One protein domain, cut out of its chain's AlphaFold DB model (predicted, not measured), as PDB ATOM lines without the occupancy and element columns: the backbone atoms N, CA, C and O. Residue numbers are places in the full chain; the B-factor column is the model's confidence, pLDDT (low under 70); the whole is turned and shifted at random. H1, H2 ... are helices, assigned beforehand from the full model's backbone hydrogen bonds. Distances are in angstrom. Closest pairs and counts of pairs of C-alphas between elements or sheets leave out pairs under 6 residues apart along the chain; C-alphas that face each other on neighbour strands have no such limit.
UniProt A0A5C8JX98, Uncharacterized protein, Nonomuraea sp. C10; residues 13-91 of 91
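Overview. This is residues 13 to 91 of the 91 residues of an uncharacterized protein of Nonomuraea sp. C10 (UniProt A0A5C8JX98). One long helix, H3, makes the long axis; after it the chain folds back through a long link, and H4 packs on H3 as the second arm of a helical hairpin. H1 packs on H3 at a steep angle, apart from H4, and the short helix H2 is apart from H3 and H4. The printed part has 79 residues with four named helices, in the order H1, H2, H3, H4, and no named strand; the class is all helix. The whole is compact, with a radius of gyration of the C-alphas of 13.0 A, yet elongated, with spans of 41 by 22 by 21 A.

Along the chain. H1 is residues 13 to 21, beginning at C-alpha 13 at (171.857, 143.800, 104.117), and is 12.4 A long from first to last C-alpha. H2, residues 32 to 36, measures 6.1 A. H3, residues 45 to 64, measures 28.0 A and begins at C-alpha 45 at (174.925, 139.769, 107.552). H4, residues 78 to 90, measures 18.7 A and ends at C-alpha 90 at (185.261, 140.291, 92.874).

Arrangement. H1 and H3 touch, their closest C-alphas being those of Gly 17 and Arg 53, 4.4 A apart. They run the same way at a steep tilt of 48 degrees. H1 and H2 only just touch, with 3 pairs of C-alphas within 8 A; the closest are those of Cys 20 and Ala 32, 5.2 A apart. H2 and H3 are apart. H3 and H4 touch and form a helical hairpin, with a shallow tilt of 26 degrees, opposite ways; their closest C-alphas are those of Ala 57 and Ile 86, 6.1 A apart. H4 is apart from H1 and from H2. In H1, H2, H3 and H4 every O i to N i+4 pair is within hydrogen-bond range.

Size, cuts and confidence. The two C-alphas farthest apart are those of Pro 43 and Pro 72, at 41.6 A. The printed part has no cut and ends at Gly 91, the chain's last residue. The link from H3 to H4, residues 65 to 77, is long; those from H1 to H2 and from H2 to H3 are short. The mean pLDDT of the printed part is 92.5, and no printed residue is under 70.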
ATOM      1  N   ALA A  13     170.604 144.122 104.794       97.00
ATOM      2  CA  ALA A  13     171.857 143.800 104.117       97.00
ATOM      3  C   ALA A  13     171.882 144.348 102.682       97.00
ATOM      4  O   ALA A  13     172.937 144.760 102.200       97.00
ATOM      5  N   PHE A  14     170.721 144.365 102.021       96.12
ATOM      6  CA  PHE A  14     170.565 144.980 100.710       96.12
ATOM      7  C   PHE A  14     170.701 146.498 100.810       96.12
ATOM      8  O   PHE A  14     171.521 147.051 100.091       96.12
ATOM      9  N   GLU A  15     170.003 147.146 101.748       95.38
ATOM     10  CA  GLU A  15     170.084 148.603 101.957       95.38
ATOM     11  C   GLU A  15     171.521 149.076 102.221       95.38
ATOM     12  O   GLU A  15     171.983 150.060 101.652       95.38
ATOM     13  N   LEU A  16     172.274 148.347 103.051       96.12
ATOM     14  CA  LEU A  16     173.684 148.656 103.302       96.12
ATOM     15  C   LEU A  16     174.553 148.430 102.060       96.12
ATOM     16  O   LEU A  16     175.477 149.203 101.812       96.12
ATOM     17  N   GLY A  17     174.280 147.376 101.287       96.44
ATOM     18  CA  GLY A  17     174.998 147.101 100.045       96.44
ATOM     19  C   GLY A  17     174.723 148.143  98.960       96.44
ATOM     20  O   GLY A  17     175.653 148.566  98.278       96.44
ATOM     21  N   GLU A  18     173.472 148.582  98.849       95.12
ATOM     22  CA  GLU A  18     173.018 149.653  97.965       95.12
ATOM     23  C   GLU A  18     173.707 150.965  98.331       95.12
ATOM     24  O   GLU A  18     174.451 151.498  97.512       95.12
ATOM     25  N   LEU A  19     173.617 151.384  99.596       93.56
ATOM     26  CA  LEU A  19     174.256 152.604 100.085       93.56
ATOM     27  C   LEU A  19     175.771 152.596  99.850       93.56
ATOM     28  O   LEU A  19     176.354 153.609  99.462       93.56
ATOM     29  N   CYS A  20     176.423 151.449 100.063       94.81
ATOM     30  CA  CYS A  20     177.858 151.314  99.842       94.81
ATOM     31  C   CYS A  20     178.252 151.490  98.373       94.81
ATOM     32  O   CYS A  20     179.358 151.957  98.106       94.81
ATOM     33  N   GLU A  21     177.404 151.081  97.430       94.88
ATOM     34  CA  GLU A  21     177.703 151.059  95.993       94.88
ATOM     35  C   GLU A  21     176.888 152.066  95.182       94.88
ATOM     36  O   GLU A  21     176.970 152.062  93.955       94.88
ATOM     37  N   HIS A  22     176.141 152.943  95.850       91.88
ATOM     38  CA  HIS A  22     175.353 153.989  95.221       91.88
ATOM     39  C   HIS A  22     176.228 154.843  94.300       91.88
ATOM     40  O   HIS A  22     177.352 155.205  94.648       91.88
ATOM     41  N   ILE A  23     175.708 155.212  93.129       82.81
ATOM     42  CA  ILE A  23     176.483 155.850  92.056       82.81
ATOM     43  C   ILE A  23     177.188 157.153  92.467       82.81
ATOM     44  O   ILE A  23     178.300 157.430  92.018       82.81
ATOM     45  N   SER A  24     176.594 157.906  93.393       81.12
ATOM     46  CA  SER A  24     177.177 159.104  94.022       81.12
ATOM     47  C   SER A  24     178.460 158.846  94.819       81.12
ATOM     48  O   SER A  24     178.960 159.747  95.468       81.12
ATOM     49  N   ARG A  25     178.986 157.619  94.845       80.62
ATOM     50  CA  ARG A  25     180.336 157.347  95.342       80.62
ATOM     51  C   ARG A  25     181.424 157.636  94.308       80.62
ATOM     52  O   ARG A  25     182.588 157.730  94.681       80.62
ATOM     53  N   LEU A  26     181.090 157.663  93.012       77.38
ATOM     54  CA  LEU A  26     182.087 157.729  91.932       77.38
ATOM     55  C   LEU A  26     182.769 159.098  91.813       77.38
ATOM     56  O   LEU A  26     183.755 159.218  91.084       77.38
ATOM     57  N   ASP A  27     182.250 160.118  92.490       74.50
ATOM     58  CA  ASP A  27     182.739 161.497  92.483       74.50
ATOM     59  C   ASP A  27     183.555 161.868  93.741       74.50
ATOM     60  O   ASP A  27     184.045 162.997  93.830       74.50
ATOM     61  N   GLY A  28     183.763 160.943  94.689       74.44
ATOM     62  CA  GLY A  28     184.404 161.248  95.972       74.44
ATOM     63  C   GLY A  28     185.097 160.075  96.678       74.44
ATOM     64  O   GLY A  28     185.190 158.962  96.172       74.44
ATOM     65  N   ASN A  29     185.593 160.339  97.893       79.19
ATOM     66  CA  ASN A  29     186.375 159.396  98.709       79.19
ATOM     67  C   ASN A  29     185.512 158.587  99.696       79.19
ATOM     68  O   ASN A  29     185.904 158.388 100.846       79.19
ATOM     69  N   PHE A  30     184.316 158.161  99.293       87.38
ATOM     70  CA  PHE A  30     183.453 157.399 100.192       87.38
ATOM     71  C   PHE A  30     184.069 156.026 100.534       87.38
ATOM     72  O   PHE A  30     184.286 155.191  99.648       87.38
ATOM     73  N   ASP A  31     184.329 155.798 101.825       89.31
ATOM     74  CA  ASP A  31     184.868 154.545 102.360       89.31
ATOM     75  C   ASP A  31     183.737 153.662 102.912       89.31
ATOM     76  O   ASP A  31     183.193 153.888 103.996       89.31
ATOM     77  N   ALA A  32     183.396 152.631 102.137       90.50
ATOM     78  CA  ALA A  32     182.355 151.673 102.485       90.50
ATOM     79  C   ALA A  32     182.710 150.839 103.727       90.50
ATOM     80  O   ALA A  32     181.820 150.508 104.504       90.50
ATOM     81  N   GLU A  33     183.986 150.516 103.947       91.31
ATOM     82  CA  GLU A  33     184.392 149.698 105.095       91.31
ATOM     83  C   GLU A  33     184.305 150.507 106.390       91.31
ATOM     84  O   GLU A  33     183.820 150.008 107.406       91.31
ATOM     85  N   GLN A  34     184.697 151.785 106.341       92.62
ATOM     86  CA  GLN A  34     184.530 152.692 107.475       92.62
ATOM     87  C   GLN A  34     183.050 152.895 107.824       92.62
ATOM     88  O   GLN A  34     182.711 152.894 109.007       92.62
ATOM     89  N   LEU A  35     182.166 153.016 106.825       91.62
ATOM     90  CA  LEU A  35     180.723 153.072 107.068       91.62
ATOM     91  C   LEU A  35     180.222 151.778 107.727       91.62
ATOM     92  O   LEU A  35     179.498 151.835 108.719       91.62
ATOM     93  N   LEU A  36     180.578 150.614 107.178       94.50
ATOM     94  CA  LEU A  36     180.099 149.324 107.684       94.50
ATOM     95  C   LEU A  36     180.559 149.059 109.121       94.50
ATOM     96  O   LEU A  36     179.800 148.486 109.900       94.50
ATOM     97  N   ALA A  37     181.740 149.549 109.503       94.50
ATOM     98  CA  ALA A  37     182.239 149.479 110.874       94.50
ATOM     99  C   ALA A  37     181.392 150.274 111.890       94.50
ATOM    100  O   ALA A  37     181.514 150.046 113.093       94.50
ATOM    101  N   CYS A  38     180.525 151.189 111.442       95.75
ATOM    102  CA  CYS A  38     179.587 151.905 112.310       95.75
ATOM    103  C   CYS A  38     178.331 151.090 112.666       95.75
ATOM    104  O   CYS A  38     177.513 151.564 113.456       95.75
ATOM    105  N   PHE A  39     178.145 149.904 112.082       95.31
ATOM    106  CA  PHE A  39     176.958 149.083 112.288       95.31
ATOM    107  C   PHE A  39     177.278 147.789 113.030       95.31
ATOM    108  O   PHE A  39     178.150 147.022 112.631       95.31
ATOM    109  N   ASP A  40     176.460 147.480 114.036       95.06
ATOM    110  CA  ASP A  40     176.404 146.137 114.605       95.06
ATOM    111  C   ASP A  40     175.675 145.217 113.615       95.06
ATOM    112  O   ASP A  40     174.445 145.279 113.450       95.06
ATOM    113  N   LEU A  41     176.463 144.419 112.892       93.94
ATOM    114  CA  LEU A  41     175.981 143.440 111.923       93.94
ATOM    115  C   LEU A  41     175.677 142.102 112.604       93.94
ATOM    116  O   LEU A  41     176.448 141.610 113.431       93.94
ATOM    117  N   PHE A  42     174.563 141.484 112.227       91.44
ATOM    118  CA  PHE A  42     174.201 140.150 112.695       91.44
ATOM    119  C   PHE A  42     175.128 139.072 112.106       91.44
ATOM    120  O   PHE A  42     175.748 139.277 111.055       91.44
ATOM    121  N   PRO A  43     175.202 137.877 112.724       91.00
ATOM    122  CA  PRO A  43     175.948 136.758 112.160       91.00
ATOM    123  C   PRO A  43     175.535 136.467 110.709       91.00
ATOM    124  O   PRO A  43     174.359 136.268 110.414       91.00
ATOM    125  N   GLY A  44     176.510 136.460 109.798       91.69
ATOM    126  CA  GLY A  44     176.294 136.241 108.365       91.69
ATOM    127  C   GLY A  44     175.787 137.459 107.582       91.69
ATOM    128  O   GLY A  44     175.794 137.420 106.357       91.69
ATOM    129  N   GLU A  45     175.401 138.558 108.237       95.81
ATOM    130  CA  GLU A  45     174.925 139.769 107.552       95.81
ATOM    131  C   GLU A  45     176.039 140.422 106.726       95.81
ATOM    132  O   GLU A  45     175.790 140.834 105.599       95.81
ATOM    133  N   ALA A  46     177.283 140.417 107.218       94.81
ATOM    134  CA  ALA A  46     178.437 140.955 106.494       94.81
ATOM    135  C   ALA A  46     178.675 140.271 105.131       94.81
ATOM    136  O   ALA A  46     178.924 140.943 104.131       94.81
ATOM    137  N   GLU A  47     178.533 138.943 105.065       96.25
ATOM    138  CA  GLU A  47     178.657 138.197 103.805       96.25
ATOM    139  C   GLU A  47     177.541 138.575 102.828       96.25
ATOM    140  O   GLU A  47     177.797 138.811 101.648       96.25
ATOM    141  N   ARG A  48     176.309 138.725 103.334       97.62
ATOM    142  CA  ARG A  48     175.164 139.156 102.523       97.62
ATOM    143  C   ARG A  48     175.349 140.575 102.001       97.62
ATOM    144  O   ARG A  48     175.093 140.813 100.828       97.62
ATOM    145  N   VAL A  49     175.829 141.497 102.838       97.81
ATOM    146  CA  VAL A  49     176.166 142.868 102.424       97.81
ATOM    147  C   VAL A  49     177.189 142.830 101.296       97.81
ATOM    148  O   VAL A  49     176.982 143.463 100.266       97.81
ATOM    149  N   ARG A  50     178.267 142.054 101.435       96.06
ATOM    150  CA  ARG A  50     179.286 141.915 100.386       96.06
ATOM    151  C   ARG A  50     178.695 141.388  99.074       96.06
ATOM    152  O   ARG A  50     179.020 141.907  98.006       96.06
ATOM    153  N   ASP A  51     177.826 140.386  99.134       97.62
ATOM    154  CA  ASP A  51     177.196 139.824  97.937       97.62
ATOM    155  C   ASP A  51     176.214 140.817  97.291       97.62
ATOM    156  O   ASP A  51     176.197 140.961  96.066       97.62
ATOM    157  N   PHE A  52     175.472 141.586  98.092       98.12
ATOM    158  CA  PHE A  52     174.629 142.665  97.580       98.12
ATOM    159  C   PHE A  52     175.438 143.816  96.984       98.12
ATOM    160  O   PHE A  52     175.047 144.329  95.939       98.12
ATOM    161  N   ARG A  53     176.600 144.169  97.544       97.19
ATOM    162  CA  ARG A  53     177.507 145.161  96.936       97.19
ATOM    163  C   ARG A  53     177.922 144.739  95.529       97.19
ATOM    164  O   ARG A  53     177.859 145.529  94.592       97.19
ATOM    165  N   ARG A  54     178.278 143.467  95.340       97.75
ATOM    166  CA  ARG A  54     178.591 142.915  94.011       97.75
ATOM    167  C   ARG A  54     177.400 143.008  93.058       97.75
ATOM    168  O   ARG A  54     177.564 143.446  91.921       97.75
ATOM    169  N   LEU A  55     176.210 142.626  93.524       97.88
ATOM    170  CA  LEU A  55     174.985 142.685  92.727       97.88
ATOM    171  C   LEU A  55     174.649 144.121  92.299       97.88
ATOM    172  O   LEU A  55     174.389 144.367  91.122       97.88
ATOM    173  N   VAL A  56     174.688 145.070  93.234       97.19
ATOM    174  CA  VAL A  56     174.395 146.486  92.979       97.19
ATOM    175  C   VAL A  56     175.430 147.088  92.030       97.19
ATOM    176  O   VAL A  56     175.054 147.757  91.070       97.19
ATOM    177  N   ALA A  57     176.721 146.798  92.221       95.94
ATOM    178  CA  ALA A  57     177.772 147.271  91.321       95.94
ATOM    179  C   ALA A  57     177.569 146.777  89.876       95.94
ATOM    180  O   ALA A  57     177.729 147.549  88.927       95.94
ATOM    181  N   LEU A  58     177.153 145.521  89.691       97.00
ATOM    182  CA  LEU A  58     176.773 144.999  88.374       97.00
ATOM    183  C   LEU A  58     175.530 145.706  87.814       97.00
ATOM    184  O   LEU A  58     175.508 146.063  86.637       97.00
ATOM    185  N   GLY A  59     174.520 145.966  88.649       96.12
ATOM    186  CA  GLY A  59     173.327 146.724  88.263       96.12
ATOM    187  C   GLY A  59     173.658 148.132  87.761       96.12
ATOM    188  O   GLY A  59     173.179 148.546  86.703       96.12
ATOM    189  N   TRP A  60     174.544 148.846  88.460       95.56
ATOM    190  CA  TRP A  60     175.054 150.140  88.010       95.56
ATOM    191  C   TRP A  60     175.827 150.028  86.702       95.56
ATOM    192  O   TRP A  60     175.611 150.837  85.806       95.56
ATOM    193  N   PHE A  61     176.665 149.007  86.533       94.94
ATOM    194  CA  PHE A  61     177.393 148.808  85.279       94.94
ATOM    195  C   PHE A  61     176.469 148.581  84.082       94.94
ATOM    196  O   PHE A  61     176.738 149.113  83.016       94.94
ATOM    197  N   LEU A  62     175.342 147.885  84.246       95.31
ATOM    198  CA  LEU A  62     174.336 147.777  83.181       95.31
ATOM    199  C   LEU A  62     173.638 149.114  82.897       95.31
ATOM    200  O   LEU A  62     173.299 149.408  81.753       95.31
ATOM    201  N   ARG A  63     173.423 149.940  83.927       94.75
ATOM    202  CA  ARG A  63     172.769 151.246  83.775       94.75
ATOM    203  C   ARG A  63     173.672 152.287  83.100       94.75
ATOM    204  O   ARG A  63     173.177 153.134  82.356       94.75
ATOM    205  N   LEU A  64     174.967 152.228  83.406       94.19
ATOM    206  CA  LEU A  64     176.001 153.197  83.028       94.19
ATOM    207  C   LEU A  64     176.877 152.717  81.860       94.19
ATOM    208  O   LEU A  64     177.651 153.494  81.307       94.19
ATOM    209  N   GLY A  65     176.810 151.427  81.542       91.94
ATOM    210  CA  GLY A  65     177.522 150.799  80.439       91.94
ATOM    211  C   GLY A  65     176.991 151.236  79.083       91.94
ATOM    212  O   GLY A  65     175.961 151.897  79.026       91.94
ATOM    213  N   PRO A  66     177.669 150.867  77.985       90.75
ATOM    214  CA  PRO A  66     177.226 151.202  76.635       90.75
ATOM    215  C   PRO A  66     175.745 150.869  76.429       90.75
ATOM    216  O   PRO A  66     175.286 149.807  76.844       90.75
ATOM    217  N   ASP A  67     175.006 151.799  75.823       90.31
ATOM    218  CA  ASP A  67     173.557 151.702  75.576       90.31
ATOM    219  C   ASP A  67     172.670 151.613  76.836       90.31
ATOM    220  O   ASP A  67     171.449 151.476  76.738       90.31
ATOM    221  N   GLY A  68     173.249 151.756  78.032       93.56
ATOM    222  CA  GLY A  68     172.510 151.863  79.281       93.56
ATOM    223  C   GLY A  68     171.689 153.160  79.350       93.56
ATOM    224  O   GLY A  68     172.075 154.179  78.766       93.56
ATOM    225  N   PRO A  69     170.572 153.179  80.095       93.19
ATOM    226  CA  PRO A  69     169.664 154.325  80.150       93.19
ATOM    227  C   PRO A  69     170.301 155.602  80.723       93.19
ATOM    228  O   PRO A  69     169.821 156.692  80.428       93.19
ATOM    229  N   ALA A  70     171.375 155.495  81.515       90.69
ATOM    230  CA  ALA A  70     172.083 156.658  82.059       90.69
ATOM    231  C   ALA A  70     173.263 157.125  81.185       90.69
ATOM    232  O   ALA A  70     173.750 158.238  81.367       90.69
ATOM    233  N   THR A  71     173.693 156.320  80.205       89.69
ATOM    234  CA  THR A  71     174.882 156.567  79.364       89.69
ATOM    235  C   THR A  71     174.980 157.976  78.789       89.69
ATOM    236  O   THR A  71     176.059 158.561  78.893       89.69
ATOM    237  N   PRO A  72     173.904 158.577  78.228       92.00
ATOM    238  CA  PRO A  72     173.985 159.918  77.645       92.00
ATOM    239  C   PRO A  72     174.361 161.015  78.651       92.00
ATOM    240  O   PRO A  72     174.747 162.112  78.250       92.00
ATOM    241  N   HIS A  73     174.231 160.732  79.948       89.94
ATOM    242  CA  HIS A  73     174.454 161.669  81.045       89.94
ATOM    243  C   HIS A  73     175.721 161.364  81.847       89.94
ATOM    244  O   HIS A  73     176.051 162.108  82.770       89.94
ATOM    245  N   ASN A  74     176.438 160.292  81.508       90.69
ATOM    246  CA  ASN A  74     177.607 159.874  82.259       90.69
ATOM    247  C   ASN A  74     178.763 160.867  82.080       90.69
ATOM    248  O   ASN A  74     179.178 161.135  80.948       90.69
ATOM    249  N   PRO A  75     179.365 161.359  83.177       91.06
ATOM    250  CA  PRO A  75     180.644 162.048  83.101       91.06
ATOM    251  C   PRO A  75     181.717 161.170  82.447       91.06
ATOM    252  O   PRO A  75     181.680 159.937  82.542       91.06
ATOM    253  N   VAL A  76     182.731 161.798  81.852       91.19
ATOM    254  CA  VAL A  76     183.884 161.085  81.282       91.19
ATOM    255  C   VAL A  76     184.542 160.192  82.348       91.19
ATOM    256  O   VAL A  76     184.712 160.584  83.511       91.19
ATOM    257  N   GLY A  77     184.891 158.965  81.961       91.50
ATOM    258  CA  GLY A  77     185.526 157.981  82.840       91.50
ATOM    259  C   GLY A  77     184.561 157.175  83.724       91.50
ATOM    260  O   GLY A  77     185.019 156.402  84.559       91.50
ATOM    261  N   THR A  78     183.241 157.388  83.630       92.88
ATOM    262  CA  THR A  78     182.266 156.709  84.511       92.88
ATOM    263  C   THR A  78     182.244 155.203  84.283       92.88
ATOM    264  O   THR A  78     182.187 154.445  85.248       92.88
ATOM    265  N   LEU A  79     182.327 154.771  83.023       92.75
ATOM    266  CA  LEU A  79     182.335 153.357  82.670       92.75
ATOM    267  C   LEU A  79     183.574 152.654  83.231       92.75
ATOM    268  O   LEU A  79     183.456 151.612  83.868       92.75
ATOM    269  N   GLU A  80     184.746 153.249  83.026       93.38
ATOM    270  CA  GLU A  80     186.033 152.726  83.475       93.38
ATOM    271  C   GLU A  80     186.072 152.634  85.002       93.38
ATOM    272  O   GLU A  80     186.354 151.569  85.544       93.38
ATOM    273  N   ARG A  81     185.665 153.701  85.704       93.00
ATOM    274  CA  ARG A  81     185.573 153.693  87.174       93.00
ATOM    275  C   ARG A  81     184.614 152.618  87.688       93.00
ATOM    276  O   ARG A  81     184.905 151.971  88.693       93.00
ATOM    277  N   GLN A  82     183.480 152.416  87.016       94.44
ATOM    278  CA  GLN A  82     182.526 151.383  87.414       94.44
ATOM    279  C   GLN A  82     183.052 149.967  87.138       94.44
ATOM    280  O   GLN A  82     182.839 149.068  87.951       94.44
ATOM    281  N   ALA A  83     183.763 149.761  86.026       94.44
ATOM    282  CA  ALA A  83     184.419 148.494  85.716       94.44
ATOM    283  C   ALA A  83     185.499 148.156  86.756       94.44
ATOM    284  O   ALA A  83     185.481 147.062  87.323       94.44
ATOM    285  N   ASP A  84     186.373 149.115  87.074       94.12
ATOM    286  CA  ASP A  84     187.402 148.976  88.109       94.12
ATOM    287  C   ASP A  84     186.779 148.636  89.465       94.12
ATOM    288  O   ASP A  84     187.287 147.787  90.206       94.12
ATOM    289  N   ARG A  85     185.629 149.249  89.782       93.31
ATOM    290  CA  ARG A  85     184.904 148.959  91.018       93.31
ATOM    291  C   ARG A  85     184.407 147.517  91.075       93.31
ATOM    292  O   ARG A  85     184.546 146.882  92.119       93.31
ATOM    293  N   ILE A  86     183.848 146.994  89.983       95.12
ATOM    294  CA  ILE A  86     183.423 145.591  89.914       95.12
ATOM    295  C   ILE A  86     184.621 144.672  90.119       95.12
ATOM    296  O   ILE A  86     184.563 143.802  90.984       95.12
ATOM    297  N   LEU A  87     185.716 144.884  89.385       95.88
ATOM    298  CA  LEU A  87     186.914 144.048  89.504       95.88
ATOM    299  C   LEU A  87     187.423 144.010  90.950       95.88
ATOM    300  O   LEU A  87     187.631 142.936  91.508       95.88
ATOM    301  N   HIS A  88     187.492 145.167  91.607       93.75
ATOM    302  CA  HIS A  88     187.885 145.258  93.010       93.75
ATOM    303  C   HIS A  88     186.972 144.467  93.970       93.75
ATOM    304  O   HIS A  88     187.453 143.892  94.941       93.75
ATOM    305  N   LEU A  89     185.657 144.424  93.726       94.50
ATOM    306  CA  LEU A  89     184.700 143.696  94.577       94.50
ATOM    307  C   LEU A  89     184.725 142.172  94.373       94.50
ATOM    308  O   LEU A  89     184.279 141.418  95.251       94.50
ATOM    309  N   PHE A  90     185.191 141.712  93.213       95.81
ATOM    310  CA  PHE A  90     185.261 140.291  92.874       95.81
ATOM    311  C   PHE A  90     186.627 139.657  93.163       95.81
ATOM    312  O   PHE A  90     186.653 138.450  93.411       95.81
ATOM    313  N   GLY A  91     187.690 140.461  93.275       79.81
ATOM    314  CA  GLY A  91     189.051 139.991  93.548       79.81
ATOM    315  C   GLY A  91     189.841 139.751  92.273       79.81
ATOM    316  O   GLY A  91     189.395 138.917  91.455       79.81
TER     317      GLY A  91